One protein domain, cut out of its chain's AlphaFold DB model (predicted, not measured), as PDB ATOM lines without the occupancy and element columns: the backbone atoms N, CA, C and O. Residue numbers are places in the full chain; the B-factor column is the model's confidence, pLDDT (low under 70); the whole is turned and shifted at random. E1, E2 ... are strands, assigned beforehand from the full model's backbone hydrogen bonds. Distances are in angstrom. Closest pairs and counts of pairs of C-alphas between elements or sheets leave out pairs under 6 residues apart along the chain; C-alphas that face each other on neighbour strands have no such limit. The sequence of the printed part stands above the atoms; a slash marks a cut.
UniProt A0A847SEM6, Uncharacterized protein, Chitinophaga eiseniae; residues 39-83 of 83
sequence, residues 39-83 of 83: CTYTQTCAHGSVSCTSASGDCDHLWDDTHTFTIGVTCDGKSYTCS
ATOM      1  N   CYS A  39     154.513 113.955 155.717       82.38
ATOM      2  CA  CYS A  39     155.532 114.985 155.834       82.38
ATOM      3  C   CYS A  39     155.849 115.531 154.441       82.38
ATOM      4  O   CYS A  39     155.810 114.810 153.444       82.38
ATOM      5  N   THR A  40     156.120 116.829 154.347       86.19
ATOM      6  CA  THR A  40     156.640 117.455 153.130       86.19
ATOM      7  C   THR A  40     157.776 118.374 153.522       86.19
ATOM      8  O   THR A  40     157.588 119.307 154.299       86.19
ATOM      9  N   TYR A  41     158.952 118.103 152.979       84.06
ATOM     10  CA  TYR A  41     160.146 118.906 153.144       84.06
ATOM     11  C   TYR A  41     160.514 119.543 151.812       84.06
ATOM     12  O   TYR A  41     160.489 118.890 150.772       84.06
ATOM     13  N   THR A  42     160.860 120.825 151.832       86.25
ATOM     14  CA  THR A  42     161.474 121.502 150.691       86.25
ATOM     15  C   THR A  42     162.626 122.344 151.193       86.25
ATOM     16  O   THR A  42     162.465 123.141 152.116       86.25
ATOM     17  N   GLN A  43     163.780 122.181 150.562       83.06
ATOM     18  CA  GLN A  43     164.967 122.964 150.824       83.06
ATOM     19  C   GLN A  43     165.525 123.518 149.523       83.06
ATOM     20  O   GLN A  43     165.637 122.831 148.509       83.06
ATOM     21  N   THR A  44     165.903 124.786 149.577       85.00
ATOM     22  CA  THR A  44     166.596 125.463 148.488       85.00
ATOM     23  C   THR A  44     168.098 125.250 148.639       85.00
ATOM     24  O   THR A  44     168.669 125.520 149.694       85.00
ATOM     25  N   CYS A  45     168.727 124.782 147.571       81.38
ATOM     26  CA  CYS A  45     170.157 124.548 147.422       81.38
ATOM     27  C   CYS A  45     170.777 125.617 146.501       81.38
ATOM     28  O   CYS A  45     170.072 126.328 145.785       81.38
ATOM     29  N   ALA A  46     172.110 125.689 146.445       81.12
ATOM     30  CA  ALA A  46     172.816 126.622 145.558       81.12
ATOM     31  C   ALA A  46     172.496 126.413 144.060       81.12
ATOM     32  O   ALA A  46     172.435 127.380 143.305       81.12
ATOM     33  N   HIS A  47     172.260 125.164 143.641       78.56
ATOM     34  CA  HIS A  47     172.018 124.787 142.241       78.56
ATOM     35  C   HIS A  47     170.575 124.341 141.947       78.56
ATOM     36  O   HIS A  47     170.289 123.865 140.850       78.56
ATOM     37  N   GLY A  48     169.649 124.492 142.895       82.31
ATOM     38  CA  GLY A  48     168.270 124.044 142.707       82.31
ATOM     39  C   GLY A  48     167.499 123.943 144.011       82.31
ATOM     40  O   GLY A  48     167.848 124.572 145.000       82.31
ATOM     41  N   SER A  49     166.443 123.142 144.027       84.25
ATOM     42  CA  SER A  49     165.671 122.853 145.234       84.25
ATOM     43  C   SER A  49     165.409 121.362 145.337       84.25
ATOM     44  O   SER A  49     165.037 120.725 144.351       84.25
ATOM     45  N   VAL A  50     165.574 120.827 146.539       86.69
ATOM     46  CA  VAL A  50     165.199 119.466 146.894       86.69
ATOM     47  C   VAL A  50     163.846 119.491 147.588       86.69
ATOM     48  O   VAL A  50     163.652 120.218 148.560       86.69
ATOM     49  N   SER A  51     162.919 118.669 147.107       86.56
ATOM     50  CA  SER A  51     161.612 118.471 147.726       86.56
ATOM     51  C   SER A  51     161.348 116.990 147.924       86.56
ATOM     52  O   SER A  51     161.661 116.177 147.056       86.56
ATOM     53  N   CYS A  52     160.751 116.651 149.055       86.56
ATOM     54  CA  CYS A  52     160.403 115.288 149.399       86.56
ATOM     55  C   CYS A  52     159.090 115.264 150.172       86.56
ATOM     56  O   CYS A  52     158.882 116.073 151.075       86.56
ATOM     57  N   THR A  53     158.209 114.339 149.812       87.69
ATOM     58  CA  THR A  53     156.917 114.145 150.464       87.69
ATOM     59  C   THR A  53     156.758 112.666 150.751       87.69
ATOM     60  O   THR A  53     156.809 111.879 149.813       87.69
ATOM     61  N   SER A  54     156.539 112.308 152.014       85.62
ATOM     62  CA  SER A  54     156.219 110.936 152.415       85.62
ATOM     63  C   SER A  54     154.853 110.900 153.077       85.62
ATOM     64  O   SER A  54     154.536 111.728 153.933       85.62
ATOM     65  N   ALA A  55     154.022 109.942 152.663       81.31
ATOM     66  CA  ALA A  55     152.686 109.743 153.217       81.31
ATOM     67  C   ALA A  55     152.719 109.094 154.609       81.31
ATOM     68  O   ALA A  55     151.803 109.307 155.403       81.31
ATOM     69  N   SER A  56     153.765 108.322 154.900       81.69
ATOM     70  CA  SER A  56     153.996 107.669 156.189       81.69
ATOM     71  C   SER A  56     154.642 108.589 157.224       81.69
ATOM     72  O   SER A  56     154.611 108.268 158.409       81.69
ATOM     73  N   GLY A  57     155.148 109.752 156.800       78.94
ATOM     74  CA  GLY A  57     155.774 110.726 157.694       78.94
ATOM     75  C   GLY A  57     157.260 110.466 157.939       78.94
ATOM     76  O   GLY A  57     157.848 111.103 158.808       78.94
ATOM     77  N   ASP A  58     157.876 109.569 157.166       84.31
ATOM     78  CA  ASP A  58     159.285 109.192 157.292       84.31
ATOM     79  C   ASP A  58     160.201 110.249 156.647       84.31
ATOM     80  O   ASP A  58     160.875 109.958 155.666       84.31
ATOM     81  N   CYS A  59     160.181 111.500 157.117       85.44
ATOM     82  CA  CYS A  59     161.099 112.544 156.645       85.44
ATOM     83  C   CYS A  59     162.286 112.694 157.602       85.44
ATOM     84  O   CYS A  59     162.151 113.291 158.669       85.44
ATOM     85  N   ASP A  60     163.463 112.235 157.180       86.94
ATOM     86  CA  ASP A  60     164.714 112.366 157.929       86.94
ATOM     87  C   ASP A  60     165.647 113.393 157.286       86.94
ATOM     88  O   ASP A  60     165.986 113.304 156.106       86.94
ATOM     89  N   HIS A  61     166.111 114.367 158.065       84.06
ATOM     90  CA  HIS A  61     167.059 115.373 157.588       84.06
ATOM     91  C   HIS A  61     168.476 114.801 157.494       84.06
ATOM     92  O   HIS A  61     168.995 114.228 158.452       84.06
ATOM     93  N   LEU A  62     169.125 115.019 156.353       85.31
ATOM     94  CA  LEU A  62     170.532 114.700 156.141       85.31
ATOM     95  C   LEU A  62     171.363 115.925 156.523       85.31
ATOM     96  O   LEU A  62     171.237 116.981 155.903       85.31
ATOM     97  N   TRP A  63     172.197 115.794 157.547       82.94
ATOM     98  CA  TRP A  63     173.055 116.869 158.042       82.94
ATOM     99  C   TRP A  63     174.493 116.658 157.586       82.94
ATOM    100  O   TRP A  63     174.964 115.525 157.533       82.94
ATOM    101  N   ASP A  64     175.183 117.753 157.282       79.00
ATOM    102  CA  ASP A  64     176.633 117.749 157.127       79.00
ATOM    103  C   ASP A  64     177.277 118.425 158.343       79.00
ATOM    104  O   ASP A  64     177.095 119.625 158.585       79.00
ATOM    105  N   ASP A  65     178.035 117.644 159.116       72.88
ATOM    106  CA  ASP A  65     178.750 118.112 160.311       72.88
ATOM    107  C   ASP A  65     179.821 119.167 159.987       72.88
ATOM    108  O   ASP A  65     180.249 119.920 160.863       72.88
ATOM    109  N   THR A  66     180.247 119.249 158.725       73.31
ATOM    110  CA  THR A  66     181.284 120.177 158.265       73.31
ATOM    111  C   THR A  66     180.750 121.597 158.084       73.31
ATOM    112  O   THR A  66     181.486 122.558 158.312       73.31
ATOM    113  N   HIS A  67     179.481 121.750 157.696       62.97
ATOM    114  CA  HIS A  67     178.912 123.048 157.333       62.97
ATOM    115  C   HIS A  67     177.713 123.495 158.179       62.97
ATOM    116  O   HIS A  67     177.178 124.580 157.947       62.97
ATOM    117  N   THR A  68     177.295 122.725 159.188       70.56
ATOM    118  CA  THR A  68     176.183 123.083 160.098       70.56
ATOM    119  C   THR A  68     174.860 123.393 159.382       70.56
ATOM    120  O   THR A  68     174.027 124.137 159.896       70.56
ATOM    121  N   PHE A  69     174.649 122.835 158.188       73.56
ATOM    122  CA  PHE A  69     173.401 122.979 157.445       73.56
ATOM    123  C   PHE A  69     172.902 121.623 156.938       73.56
ATOM    124  O   PHE A  69     173.670 120.684 156.729       73.56
ATOM    125  N   THR A  70     171.584 121.511 156.774       75.44
ATOM    126  CA  THR A  70     170.943 120.326 156.197       75.44
ATOM    127  C   THR A  70     171.310 120.234 154.719       75.44
ATOM    128  O   THR A  70     171.037 121.168 153.975       75.44
ATOM    129  N   ILE A  71     171.926 119.139 154.290       84.44
ATOM    130  CA  ILE A  71     172.320 118.903 152.892       84.44
ATOM    131  C   ILE A  71     171.264 118.123 152.111       84.44
ATOM    132  O   ILE A  71     171.457 117.852 150.930       84.44
ATOM    133  N   GLY A  72     170.172 117.709 152.747       86.00
ATOM    134  CA  GLY A  72     169.132 116.947 152.082       86.00
ATOM    135  C   GLY A  72     168.098 116.356 153.023       86.00
ATOM    136  O   GLY A  72     168.069 116.627 154.223       86.00
ATOM    137  N   VAL A  73     167.260 115.495 152.466       87.62
ATOM    138  CA  VAL A  73     166.210 114.776 153.183       87.62
ATOM    139  C   VAL A  73     166.091 113.356 152.651       87.62
ATOM    140  O   VAL A  73     166.282 113.112 151.462       87.62
ATOM    141  N   THR A  74     165.756 112.413 153.517       88.38
ATOM    142  CA  THR A  74     165.351 111.064 153.141       88.38
ATOM    143  C   THR A  74     163.863 110.911 153.402       88.38
ATOM    144  O   THR A  74     163.429 111.194 154.512       88.38
ATOM    145  N   CYS A  75     163.096 110.471 152.402       88.50
ATOM    146  CA  CYS A  75     161.731 109.995 152.627       88.50
ATOM    147  C   CYS A  75     161.374 108.795 151.758       88.50
ATOM    148  O   CYS A  75     161.922 108.616 150.670       88.50
ATOM    149  N   ASP A  76     160.489 107.935 152.273       85.50
ATOM    150  CA  ASP A  76     160.100 106.655 151.656       85.50
ATOM    151  C   ASP A  76     161.319 105.796 151.239       85.50
ATOM    152  O   ASP A  76     161.323 105.131 150.199       85.50
ATOM    153  N   GLY A  77     162.400 105.861 152.027       85.38
ATOM    154  CA  GLY A  77     163.665 105.166 151.761       85.38
ATOM    155  C   GLY A  77     164.523 105.762 150.635       85.38
ATOM    156  O   GLY A  77     165.508 105.143 150.234       85.38
ATOM    157  N   LYS A  78     164.175 106.942 150.110       86.69
ATOM    158  CA  LYS A  78     164.933 107.657 149.074       86.69
ATOM    159  C   LYS A  78     165.562 108.914 149.644       86.69
ATOM    160  O   LYS A  78     164.870 109.737 150.232       86.69
ATOM    161  N   SER A  79     166.859 109.079 149.420       88.00
ATOM    162  CA  SER A  79     167.597 110.274 149.821       88.00
ATOM    163  C   SER A  79     167.660 111.282 148.680       88.00
ATOM    164  O   SER A  79     167.965 110.938 147.538       88.00
ATOM    165  N   TYR A  80     167.406 112.538 149.015       86.44
ATOM    166  CA  TYR A  80     167.470 113.679 148.125       86.44
ATOM    167  C   TYR A  80     168.433 114.691 148.734       86.44
ATOM    168  O   TYR A  80     168.157 115.254 149.790       86.44
ATOM    169  N   THR A  81     169.568 114.908 148.084       87.31
ATOM    170  CA  THR A  81     170.621 115.803 148.571       87.31
ATOM    171  C   THR A  81     170.811 116.986 147.637       87.31
ATOM    172  O   THR A  81     170.715 116.851 146.418       87.31
ATOM    173  N   CYS A  82     171.128 118.136 148.217       78.81
ATOM    174  CA  CYS A  82     171.705 119.270 147.523       78.81
ATOM    175  C   CYS A  82     173.088 118.876 146.985       78.81
ATOM    176  O   CYS A  82     174.000 118.612 147.768       78.81
ATOM    177  N   SER A  83     173.227 118.830 145.660       70.62
ATOM    178  CA  SER A  83     174.493 118.643 144.936       70.62
ATOM    179  C   SER A  83     174.954 119.933 144.277       70.62
ATOM    180  O   SER A  83     174.060 120.640 143.749       70.62
TER     181      SER A  83
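AT A GLANCE: This is residues 39 to 83 of the 83 residues of an uncharacterized protein of Chitinophaga eiseniae (UniProt A0A847SEM6). A small two-layer sandwich: the hairpin of E1 and E2 is one layer, and it faces a three-stranded antiparallel sheet of E3, E4 and E5, with the strands of the two layers crossed at 29 degrees. E4 lies nearest the middle, and the chain passes from one layer to the other once, at the link from E2 to E3. The printed part has 45 residues with five named strands, E1 to E5 in order along the chain, and no named helix; the class is all strand. The sheet orders are E1 - E2 and E3 - E4 - E5, both antiparallel. The whole is compact, with a radius of gyration of the C-alphas of 10.1 A and spans of 29 by 21 by 13 A.

IN THESE COORDINATES: E1, residues 39 to 45, begins at C-alpha 39 (155.532, 114.985, 155.834) and is 19.4 A long from first to last C-alpha. E2 is residues 48 to 54, 20.3 A long. E3 is residues 60 to 64, 13.1 A long, and begins at C-alpha 60 (164.714, 112.366, 157.929). E4 is residues 69 to 75, 18.1 A long. E5, residues 78 to 81, is 9.9 A long and ends at C-alpha 81 (170.621, 115.803, 148.571).

HOW THE PARTS SIT: E1 and E2 form a hairpin, antiparallel at 170 degrees, with N 41 and O 52 2.8 A apart, within hydrogen-bond range. E3, E4 and E5 make a meander, each strand the antiparallel neighbour of the one before. E3 and E4 are a hairpin at 149 degrees, with N 62 and O 72 2.9 A apart, within hydrogen-bond range. E4 and E5 are a hairpin at 159 degrees, with N 73 and O 80 2.8 A apart, within hydrogen-bond range. E3 and E5 are the edge strands and E4 is the inner one. The two sheets form a sandwich, two sheets face to face: the parts that face each other are 8.4 A centre to centre and their best planes are 12 degrees apart. Across it, the closest C-alphas of E2 and E4 are those of Ser 54 and Cys 75, 5.6 A apart. The closest of E2 and E5 are those of Val 50 and Tyr 80, 6.3 A apart. The closest of E1 and E4 are those of Tyr 41 and Val 73, 7.3 A apart. E1 is apart from E3 and from E5, and E2 is apart from E3.

THE WHOLE: The two C-alphas farthest apart are those of Ala 55 and Thr 66, at 30.9 A. The printed part has no cut and ends at Ser 83, the chain's last residue. The four links between strands are tight. The mean pLDDT of the printed part is 82.4, and residue 67 is under 70.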